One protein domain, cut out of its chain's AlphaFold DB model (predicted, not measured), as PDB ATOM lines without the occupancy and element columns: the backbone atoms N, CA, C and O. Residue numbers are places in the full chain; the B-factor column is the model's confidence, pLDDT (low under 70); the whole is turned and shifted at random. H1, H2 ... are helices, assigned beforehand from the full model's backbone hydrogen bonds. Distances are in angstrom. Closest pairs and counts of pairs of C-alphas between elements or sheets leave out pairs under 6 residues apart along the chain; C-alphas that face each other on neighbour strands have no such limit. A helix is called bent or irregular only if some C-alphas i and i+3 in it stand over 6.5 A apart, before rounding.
ATOM      1  N   GLY A  73      39.929  -7.791 -37.282       80.94
ATOM      2  CA  GLY A  73      39.527  -6.514 -37.873       80.94
ATOM      3  C   GLY A  73      38.013  -6.351 -38.017       80.94
ATOM      4  O   GLY A  73      37.561  -5.343 -38.562       80.94
ATOM      5  N   GLY A  74      37.227  -7.315 -37.525       84.69
ATOM      6  CA  GLY A  74      35.766  -7.281 -37.523       84.69
ATOM      7  C   GLY A  74      35.147  -6.930 -38.882       84.69
ATOM      8  O   GLY A  74      35.598  -7.377 -39.938       84.69
ATOM      9  N   ILE A  75      34.113  -6.082 -38.848       80.12
ATOM     10  CA  ILE A  75      33.329  -5.696 -40.033       80.12
ATOM     11  C   ILE A  75      34.166  -5.002 -41.119       80.12
ATOM     12  O   ILE A  75      33.831  -5.100 -42.298       80.12
ATOM     13  N   VAL A  76      35.262  -4.332 -40.737       83.88
ATOM     14  CA  VAL A  76      36.146  -3.617 -41.673       83.88
ATOM     15  C   VAL A  76      36.862  -4.612 -42.583       83.88
ATOM     16  O   VAL A  76      36.919  -4.414 -43.792       83.88
ATOM     17  N   CYS A  77      37.348  -5.720 -42.022       84.94
ATOM     18  CA  CYS A  77      37.982  -6.768 -42.812       84.94
ATOM     19  C   CYS A  77      36.972  -7.707 -43.472       84.94
ATOM     20  O   CYS A  77      37.267  -8.244 -44.536       84.94
ATOM     21  N   GLU A  78      35.775  -7.906 -42.913       84.38
ATOM     22  CA  GLU A  78      34.731  -8.716 -43.556       84.38
ATOM     23  C   GLU A  78      34.202  -8.045 -44.836       84.38
ATOM     24  O   GLU A  78      34.165  -8.674 -45.897       84.38
ATOM     25  N   ASN A  79      33.868  -6.754 -44.759       80.88
ATOM     26  CA  ASN A  79      33.292  -5.977 -45.854       80.88
ATOM     27  C   ASN A  79      33.876  -4.548 -45.885       80.88
ATOM     28  O   ASN A  79      33.209  -3.609 -45.429       80.88
ATOM     29  N   PRO A  80      35.104  -4.371 -46.417       81.50
ATOM     30  CA  PRO A  80      35.753  -3.061 -46.486       81.50
ATOM     31  C   PRO A  80      34.906  -2.089 -47.313       81.50
ATOM     32  O   PRO A  80      34.398  -2.443 -48.380       81.50
ATOM     33  N   GLY A  81      34.680  -0.875 -46.802       77.25
ATOM     34  CA  GLY A  81      33.782   0.095 -47.439       77.25
ATOM     35  C   GLY A  81      32.291  -0.292 -47.432       77.25
ATOM     36  O   GLY A  81      31.474   0.358 -48.090       77.25
ATOM     37  N   GLY A  82      31.877  -1.319 -46.681       80.38
ATOM     38  CA  GLY A  82      30.474  -1.744 -46.583       80.38
ATOM     39  C   GLY A  82      29.532  -0.647 -46.068       80.38
ATOM     40  O   GLY A  82      28.393  -0.517 -46.537       80.38
ATOM     41  N   ALA A  83      30.021   0.191 -45.151       79.69
ATOM     42  CA  ALA A  83      29.313   1.378 -44.680       79.69
ATOM     43  C   ALA A  83      29.106   2.402 -45.811       79.69
ATOM     44  O   ALA A  83      27.991   2.899 -45.984       79.69
ATOM     45  N   LEU A  84      30.136   2.648 -46.629       79.06
ATOM     46  CA  LEU A  84      30.056   3.534 -47.794       79.06
ATOM     47  C   LEU A  84      29.059   2.997 -48.826       79.06
ATOM     48  O   LEU A  84      28.166   3.724 -49.253       79.06
ATOM     49  N   LYS A  85      29.133   1.705 -49.160       80.12
ATOM     50  CA  LYS A  85      28.178   1.047 -50.067       80.12
ATOM     51  C   LYS A  85      26.736   1.185 -49.574       80.12
ATOM     52  O   LYS A  85      25.836   1.471 -50.362       80.12
ATOM     53  N   SER A  86      26.516   1.019 -48.271       83.00
ATOM     54  CA  SER A  86      25.192   1.166 -47.657       83.00
ATOM     55  C   SER A  86      24.698   2.614 -47.695       83.00
ATOM     56  O   SER A  86      23.525   2.857 -47.981       83.00
ATOM     57  N   ALA A  87      25.585   3.583 -47.451       80.00
ATOM     58  CA  ALA A  87      25.272   5.005 -47.553       80.00
ATOM     59  C   ALA A  87      24.909   5.399 -48.992       80.00
ATOM     60  O   ALA A  87      23.861   6.008 -49.211       80.00
ATOM     61  N   LEU A  88      25.709   4.975 -49.973       78.56
ATOM     62  CA  LEU A  88      25.442   5.186 -51.398       78.56
ATOM     63  C   LEU A  88      24.111   4.559 -51.818       78.56
ATOM     64  O   LEU A  88      23.317   5.193 -52.511       78.56
ATOM     65  N   TRP A  89      23.821   3.337 -51.366       80.50
ATOM     66  CA  TRP A  89      22.535   2.697 -51.637       80.50
ATOM     67  C   TRP A  89      21.368   3.500 -51.047       80.50
ATOM     68  O   TRP A  89      20.390   3.769 -51.743       80.50
ATOM     69  N   LYS A  90      21.490   3.959 -49.795       82.81
ATOM     70  CA  LYS A  90      20.461   4.770 -49.133       82.81
ATOM     71  C   LYS A  90      20.221   6.096 -49.857       82.81
ATOM     72  O   LYS A  90      19.064   6.462 -50.026       82.81
ATOM     73  N   ILE A  91      21.278   6.765 -50.325       77.75
ATOM     74  CA  ILE A  91      21.191   7.999 -51.125       77.75
ATOM     75  C   ILE A  91      20.436   7.748 -52.433       77.75
ATOM     76  O   ILE A  91      19.561   8.538 -52.792       77.75
ATOM     77  N   ASN A  92      20.739   6.649 -53.128       76.50
ATOM     78  CA  ASN A  92      20.078   6.304 -54.386       76.50
ATOM     79  C   ASN A  92      18.587   5.992 -54.184       76.50
ATOM     80  O   ASN A  92      17.749   6.475 -54.945       76.50
ATOM     81  N   VAL A  93      18.242   5.248 -53.129       79.00
ATOM     82  CA  VAL A  93      16.845   4.924 -52.799       79.00
ATOM     83  C   VAL A  93      16.073   6.150 -52.308       79.00
ATOM     84  O   VAL A  93      14.907   6.309 -52.659       79.00
ATOM     85  N   SER A  94      16.692   7.030 -51.512       79.56
ATOM     86  CA  SER A  94      15.999   8.184 -50.926       79.56
ATOM     87  C   SER A  94      15.765   9.321 -51.913       79.56
ATOM     88  O   SER A  94      14.761  10.017 -51.802       79.56
ATOM     89  N   ASN A  95      16.699   9.552 -52.842       70.38
ATOM     90  CA  ASN A  95      16.615  10.695 -53.751       70.38
ATOM     91  C   ASN A  95      15.872  10.367 -55.050       70.38
ATOM     92  O   ASN A  95      15.359  11.292 -55.673       70.38
ATOM     93  N   GLY A  96      15.820   9.098 -55.486       67.62
ATOM     94  CA  GLY A  96      15.122   8.653 -56.708       67.62
ATOM     95  C   GLY A  96      15.638   9.250 -58.031       67.62
ATOM     96  O   GLY A  96      15.306   8.761 -59.107       67.62
ATOM     97  N   ALA A  97      16.466  10.292 -57.968       66.50
ATOM     98  CA  ALA A  97      17.133  10.936 -59.080       66.50
ATOM     99  C   ALA A  97      18.532  10.344 -59.245       66.50
ATOM    100  O   ALA A  97      19.306  10.324 -58.291       66.50
ATOM    101  N   ALA A  98      18.860   9.897 -60.457       64.38
ATOM    102  CA  ALA A  98      20.172   9.335 -60.767       64.38
ATOM    103  C   ALA A  98      21.255  10.405 -61.013       64.38
ATOM    104  O   ALA A  98      22.427  10.099 -60.859       64.38
ATOM    105  N   PHE A  99      20.882  11.634 -61.405       58.88
ATOM    106  CA  PHE A  99      21.846  12.678 -61.806       58.88
ATOM    107  C   PHE A  99      21.367  14.114 -61.528       58.88
ATOM    108  O   PHE A  99      22.043  14.882 -60.850       58.88
ATOM    109  N   VAL A 100      20.189  14.511 -62.017       66.81
ATOM    110  CA  VAL A 100      19.672  15.883 -61.836       66.81
ATOM    111  C   VAL A 100      18.946  16.030 -60.502       66.81
ATOM    112  O   VAL A 100      17.943  15.367 -60.260       66.81
ATOM    113  N   GLY A 101      19.447  16.919 -59.641       68.75
ATOM    114  CA  GLY A 101      18.874  17.196 -58.318       68.75
ATOM    115  C   GLY A 101      19.579  16.493 -57.154       68.75
ATOM    116  O   GLY A 101      19.277  16.809 -56.004       68.75
ATOM    117  N   GLN A 102      20.550  15.610 -57.421       68.81
ATOM    118  CA  GLN A 102      21.450  15.126 -56.377       68.81
ATOM    119  C   GLN A 102      22.432  16.240 -55.989       68.81
ATOM    120  O   GLN A 102      23.030  16.886 -56.848       68.81
ATOM    121  N   ARG A 103      22.593  16.472 -54.684       72.69
ATOM    122  CA  ARG A 103      23.642  17.335 -54.119       72.69
ATOM    123  C   ARG A 103      24.651  16.448 -53.385       72.69
ATOM    124  O   ARG A 103      24.541  16.324 -52.164       72.69
ATOM    125  N   PRO A 104      25.549  15.753 -54.107       70.00
ATOM    126  CA  PRO A 104      26.555  14.914 -53.472       70.00
ATOM    127  C   PRO A 104      27.468  15.769 -52.587       70.00
ATOM    128  O   PRO A 104      27.810  16.901 -52.928       70.00
ATOM    129  N   VAL A 105      27.817  15.231 -51.421       75.44
ATOM    130  CA  VAL A 105      28.760  15.848 -50.484       75.44
ATOM    131  C   VAL A 105      30.107  15.175 -50.695       75.44
ATOM    132  O   VAL A 105      30.197  13.954 -50.566       75.44
ATOM    133  N   VAL A 106      31.133  15.962 -51.019       79.06
ATOM    134  CA  VAL A 106      32.510  15.473 -51.135       79.06
ATOM    135  C   VAL A 106      33.009  15.082 -49.743       79.06
ATOM    136  O   VAL A 106      32.916  15.863 -48.792       79.06
ATOM    137  N   GLY A 107      33.472  13.842 -49.604       80.50
ATOM    138  CA  GLY A 107      33.951  13.300 -48.334       80.50
ATOM    139  C   GLY A 107      35.380  13.731 -48.009       80.50
ATOM    140  O   GLY A 107      36.152  14.063 -48.905       80.50
ATOM    141  N   ASP A 108      35.728  13.682 -46.721       82.38
ATOM    142  CA  ASP A 108      37.084  13.956 -46.246       82.38
ATOM    143  C   ASP A 108      38.051  12.812 -46.579       82.38
ATOM    144  O   ASP A 108      37.834  11.662 -46.183       82.38
ATOM    145  N   THR A 109      39.156  13.124 -47.262       81.81
ATOM    146  CA  THR A 109      40.145  12.110 -47.664       81.81
ATOM    147  C   THR A 109      40.812  11.424 -46.464       81.81
ATOM    148  O   THR A 109      41.199  10.258 -46.543       81.81
ATOM    149  N   ARG A 110      40.982  12.107 -45.324       79.12
ATOM    150  CA  ARG A 110      41.668  11.519 -44.162       79.12
ATOM    151  C   ARG A 110      40.778  10.547 -43.400       79.12
ATOM    152  O   ARG A 110      41.300   9.563 -42.883       79.12
ATOM    153  N   ALA A 111      39.465  10.770 -43.375       77.31
ATOM    154  CA  ALA A 111      38.517   9.796 -42.832       77.31
ATOM    155  C   ALA A 111      38.624   8.441 -43.557       77.31
ATOM    156  O   ALA A 111      38.643   7.393 -42.918       77.31
ATOM    157  N   LEU A 112      38.793   8.470 -44.880       79.50
ATOM    158  CA  LEU A 112      38.978   7.272 -45.699       79.50
ATOM    159  C   LEU A 112      40.361   6.627 -45.518       79.50
ATOM    160  O   LEU A 112      40.478   5.405 -45.424       79.50
ATOM    161  N   ARG A 113      41.419   7.435 -45.386       81.38
ATOM    162  CA  ARG A 113      42.768   6.925 -45.073       81.38
ATOM    163  C   ARG A 113      42.861   6.287 -43.685       81.38
ATOM    164  O   ARG A 113      43.685   5.398 -43.488       81.38
ATOM    165  N   ALA A 114      42.026   6.703 -42.732       81.62
ATOM    166  CA  ALA A 114      41.958   6.057 -41.425       81.62
ATOM    167  C   ALA A 114      41.472   4.601 -41.542       81.62
ATOM    168  O   ALA A 114      42.048   3.718 -40.909       81.62
ATOM    169  N   GLU A 115      40.476   4.332 -42.394       81.00
ATOM    170  CA  GLU A 115      40.024   2.964 -42.684       81.00
ATOM    171  C   GLU A 115      41.121   2.151 -43.387       81.00
ATOM    172  O   GLU A 115      41.391   1.023 -42.974       81.00
ATOM    173  N   ALA A 116      41.841   2.746 -44.350       85.25
ATOM    174  CA  ALA A 116      42.995   2.096 -44.986       85.25
ATOM    175  C   ALA A 116      44.046   1.655 -43.954       85.25
ATOM    176  O   ALA A 116      44.567   0.544 -44.037       85.25
ATOM    177  N   LYS A 117      44.314   2.481 -42.931       86.94
ATOM    178  CA  LYS A 117      45.281   2.142 -41.879       86.94
ATOM    179  C   LYS A 117      44.824   0.970 -41.006       86.94
ATOM    180  O   LYS A 117      45.647   0.168 -40.569       86.94
ATOM    181  N   ILE A 118      43.517   0.843 -40.775       86.50
ATOM    182  CA  ILE A 118      42.939  -0.317 -40.085       86.50
ATOM    183  C   ILE A 118      43.116  -1.577 -40.941       86.50
ATOM    184  O   ILE A 118      43.558  -2.606 -40.426       86.50
ATOM    185  N   ILE A 119      42.817  -1.490 -42.240       86.50
ATOM    186  CA  ILE A 119      42.960  -2.603 -43.190       86.50
ATOM    187  C   ILE A 119      44.425  -3.050 -43.279       86.50
ATOM    188  O   ILE A 119      44.693  -4.244 -43.186       86.50
ATOM    189  N   GLU A 120      45.380  -2.118 -43.334       87.69
ATOM    190  CA  GLU A 120      46.823  -2.408 -43.346       87.69
ATOM    191  C   GLU A 120      47.265  -3.260 -42.136       87.69
ATOM    192  O   GLU A 120      48.048  -4.196 -42.282       87.69
ATOM    193  N   ILE A 121      46.739  -2.976 -40.939       88.19
ATOM    194  CA  ILE A 121      47.119  -3.668 -39.692       88.19
ATOM    195  C   ILE A 121      46.394  -5.018 -39.534       88.19
ATOM    196  O   ILE A 121      46.935  -5.978 -38.964       88.19
ATOM    197  N   TYR A 122      45.141  -5.108 -39.986       87.00
ATOM    198  CA  TYR A 122      44.282  -6.260 -39.706       87.00
ATOM    199  C   TYR A 122      44.134  -7.248 -40.867       87.00
ATOM    200  O   TYR A 122      44.160  -8.450 -40.589       87.00
ATOM    201  N   CYS A 123      44.044  -6.770 -42.108       89.81
ATOM    202  CA  CYS A 123      43.818  -7.552 -43.330       89.81
ATOM    203  C   CYS A 123      44.580  -6.954 -44.537       89.81
ATOM    204  O   CYS A 123      43.960  -6.439 -45.475       89.81
ATOM    205  N   PRO A 124      45.927  -7.009 -44.535       87.00
ATOM    206  CA  PRO A 124      46.763  -6.388 -45.567       87.00
ATOM    207  C   PRO A 124      46.488  -6.921 -46.980       87.00
ATOM    208  O   PRO A 124      46.694  -6.213 -47.957       87.00
ATOM    209  N   GLU A 125      45.971  -8.140 -47.112       85.12
ATOM    210  CA  GLU A 125      45.577  -8.735 -48.389       85.12
ATOM    211  C   GLU A 125      44.417  -8.010 -49.091       85.12
ATOM    212  O   GLU A 125      44.230  -8.187 -50.291       85.12
ATOM    213  N   LYS A 126      43.634  -7.205 -48.362       82.88
ATOM    214  CA  LYS A 126      42.531  -6.401 -48.919       82.88
ATOM    215  C   LYS A 126      42.921  -4.945 -49.164       82.88
ATOM    216  O   LYS A 126      42.080  -4.167 -49.609       82.88
ATOM    217  N   LEU A 127      44.164  -4.574 -48.851       85.81
ATOM    218  CA  LEU A 127      44.623  -3.191 -48.885       85.81
ATOM    219  C   LEU A 127      44.661  -2.637 -50.313       85.81
ATOM    220  O   LEU A 127      44.110  -1.565 -50.547       85.81
ATOM    221  N   ASP A 128      45.224  -3.386 -51.263       84.25
ATOM    222  CA  ASP A 128      45.294  -2.974 -52.675       84.25
ATOM    223  C   ASP A 128      43.892  -2.769 -53.260       84.25
ATOM    224  O   ASP A 128      43.566  -1.717 -53.801       84.25
ATOM    225  N   ASP A 129      43.011  -3.738 -53.015       81.88
ATOM    226  CA  ASP A 129      41.607  -3.717 -53.426       81.88
ATOM    227  C   ASP A 129      40.835  -2.514 -52.841       81.88
ATOM    228  O   ASP A 129      39.839  -2.051 -53.407       81.88
ATOM    229  N   PHE A 130      41.245  -2.030 -51.666       83.25
ATOM    230  CA  PHE A 130      40.677  -0.842 -51.036       83.25
ATOM    231  C   PHE A 130      41.257   0.446 -51.626       83.25
ATOM    232  O   PHE A 130      40.487   1.364 -51.897       83.25
ATOM    233  N   HIS A 131      42.570   0.506 -51.871       84.75
ATOM    234  CA  HIS A 131      43.225   1.650 -52.508       84.75
ATOM    235  C   HIS A 131      42.690   1.918 -53.911       84.75
ATOM    236  O   HIS A 131      42.319   3.053 -54.190       84.75
ATOM    237  N   ASP A 132      42.525   0.880 -54.734       83.88
ATOM    238  CA  ASP A 132      41.970   1.018 -56.086       83.88
ATOM    239  C   ASP A 132      40.573   1.660 -56.070       83.88
ATOM    240  O   ASP A 132      40.235   2.482 -56.919       83.88
ATOM    241  N   ARG A 133      39.749   1.314 -55.072       81.00
ATOM    242  CA  ARG A 133      38.420   1.918 -54.888       81.00
ATOM    243  C   ARG A 133      38.494   3.323 -54.305       81.00
ATOM    244  O   ARG A 133      37.596   4.120 -54.556       81.00
ATOM    245  N   LEU A 134      39.510   3.606 -53.490       81.75
ATOM    246  CA  LEU A 134      39.696   4.913 -52.875       81.75
ATOM    247  C   LEU A 134      40.145   5.960 -53.888       81.75
ATOM    248  O   LEU A 134      39.666   7.089 -53.846       81.75
ATOM    249  N   ASP A 135      41.050   5.574 -54.780       82.88
ATOM    250  CA  ASP A 135      41.640   6.464 -55.775       82.88
ATOM    251  C   ASP A 135      40.643   6.826 -56.892       82.88
ATOM    252  O   ASP A 135      40.796   7.858 -57.542       82.88
ATOM    253  N   ASP A 136      39.584   6.027 -57.069       84.25
ATOM    254  CA  ASP A 136      38.455   6.326 -57.964       84.25
ATOM    255  C   ASP A 136      37.447   7.329 -57.354       84.25
ATOM    256  O   ASP A 136      36.595   7.877 -58.054       84.25
ATOM    257  N   LEU A 137      37.516   7.598 -56.042       81.25
ATOM    258  CA  LEU A 137      36.576   8.482 -55.345       81.25
ATOM    259  C   LEU A 137      37.041   9.947 -55.349       81.25
ATOM    260  O   LEU A 137      38.145  10.283 -54.918       81.25
ATOM    261  N   GLU A 138      36.135  10.857 -55.717       81.56
ATOM    262  CA  GLU A 138      36.347  12.302 -55.571       81.56
ATOM    263  C   GLU A 138      36.220  12.706 -54.090       81.56
ATOM    264  O   GLU A 138      35.134  12.673 -53.500       81.56
ATOM    265  N   THR A 139      37.353  13.045 -53.466       83.69
ATOM    266  CA  THR A 139      37.468  13.405 -52.041       83.69
ATOM    267  C   THR A 139      38.271  14.696 -51.889       83.69
ATOM    268  O   THR A 139      39.109  15.002 -52.734       83.69
ATOM    269  N   ASP A 140      38.017  15.459 -50.827       82.38
ATOM    270  CA  ASP A 140      38.677  16.750 -50.575       82.38
ATOM    271  C   ASP A 140      38.811  17.006 -49.059       82.38
ATOM    272  O   ASP A 140      38.235  16.274 -48.256       82.38
ATOM    273  N   ASP A 141      39.568  18.018 -48.630       82.06
ATOM    274  CA  ASP A 141      39.728  18.380 -47.207       82.06
ATOM    275  C   ASP A 141      38.518  19.200 -46.725       82.06
ATOM    276  O   ASP A 141      38.518  20.434 -46.704       82.06
ATOM    277  N   THR A 142      37.432  18.499 -46.391       80.75
ATOM    278  CA  THR A 142      36.133  19.114 -46.074       80.75
ATOM    279  C   THR A 142      35.885  19.329 -44.579       80.75
ATOM    280  O   THR A 142      34.910  19.988 -44.205       80.75
ATOM    281  N   VAL A 143      36.764  18.831 -43.699       77.81
ATOM    282  CA  VAL A 143      36.631  18.965 -42.238       77.81
ATOM    283  C   VAL A 143      37.504  20.104 -41.704       77.81
ATOM    284  O   VAL A 143      38.728  20.096 -41.812       77.81
ATOM    285  N   ARG A 144      36.874  21.080 -41.040       68.81
ATOM    286  CA  ARG A 144      37.570  22.207 -40.400       68.81
ATOM    287  C   ARG A 144      38.251  21.745 -39.103       68.81
ATOM    288  O   ARG A 144      37.565  21.246 -38.212       68.81
ATOM    289  N   ARG A 145      39.574  21.910 -39.018       62.12
ATOM    290  CA  ARG A 145      40.400  21.602 -37.836       62.12
ATOM    291  C   ARG A 145      40.543  22.784 -36.891       62.12
ATOM    292  O   ARG A 145      40.631  23.926 -37.396       62.12
TER     293      ARG A 145
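This is residues 73 to 145 of the 145 residues of an uncharacterized protein of Streptomyces sp. Root1310 (UniProt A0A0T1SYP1). A helical hairpin of H3 and H4 makes the main body, the short helix H1 packs on H3 near the closed end of that hairpin, and the long helix H2 reaches away from there as a separate arm. The unnamed stretch of residues 96 to 108 leads back from the far end of H2 to the beginning of H3, leaving an open gap between these two long helices. The printed part has 73 residues with four named helices, in the order H1, H2, H3, H4, and no named strand; the class is all helix, with 45 of the 73 residues in helices. The whole is only just loose, close to compact, with a radius of gyration of the C-alphas of 13.8 A. The C-alphas span 40 by 29 by 19 A along their three main axes.

The two longest helices, H2 and H3, have 14 residues each. H3 is residues 109 to 122, Thr 109 to Tyr 122, and is 20.4 A from first to last C-alpha; its C-alpha 109 is at (40.145, 12.110, -47.664). H4 follows with residues 124 to 135, 12 residues and 17.2 A long, and its last C-alpha, of Asp 135, is at (41.640, 6.464, -55.775). H2 is residues 82 to 95, Gly 82 to Asn 95, and is 20.0 A long. H1 comes first along the printed part, with residues 74 to 78, 5 residues and 6.3 A long; its C-alpha 74 is at (35.766, -7.281, -37.523). H4 is irregular: the C-alphas of Glu 125 and Asp 128 are 7.2 A apart, against about 5 A in a regular helix, and its line is a rough one.

H3 and H4 form a helical hairpin and touch, with 7 pairs of C-alphas within 8 A. Their closest C-alphas are those of Ile 119 and Leu 127, 6.0 A apart. The two helices stand at a shallow tilt of 15 degrees and run opposite ways. H1 touches H3, and their closest C-alphas are those of Cys 77 and Ile 119, 6.5 A apart. H1 is close to H4 but not clearly touching it; the closest C-alphas are those of Cys 77 and Lys 126, 7.6 A apart. H1 is also close to H2 but not clearly touching it, with the C-alphas of Val 76 and Gly 82 the closest at 7.7 A. H2 touches no helix and is apart from both H3 and H4. Residues 107 to 108 pair with residues 139 to 140 as strands do, in parallel, in stretches too short to be named. In H1 and H2 every O i to N i+4 pair is within hydrogen-bond range, while in H3 9 of 10 such pairs are within range and in H4 5 of 8.

The two C-alphas farthest apart are those of Val 100 and Ile 121, at 40.3 A. The first and last printed C-alphas, of Gly 73 and Arg 145, are 28.1 A apart, and Arg 145 is the chain's last residue. The printed part has no cut. The link from H2 to H3 is long, with 13 residues, while those from H1 to H2 and from H3 to H4 are tight. Residues 85 to 90, which belong to H2, stand free, as do residues 96 to 101. The mean pLDDT of the printed part is 79.7, and the model's confidence is low, under 70, at residues 96 to 102 and 144 to 145.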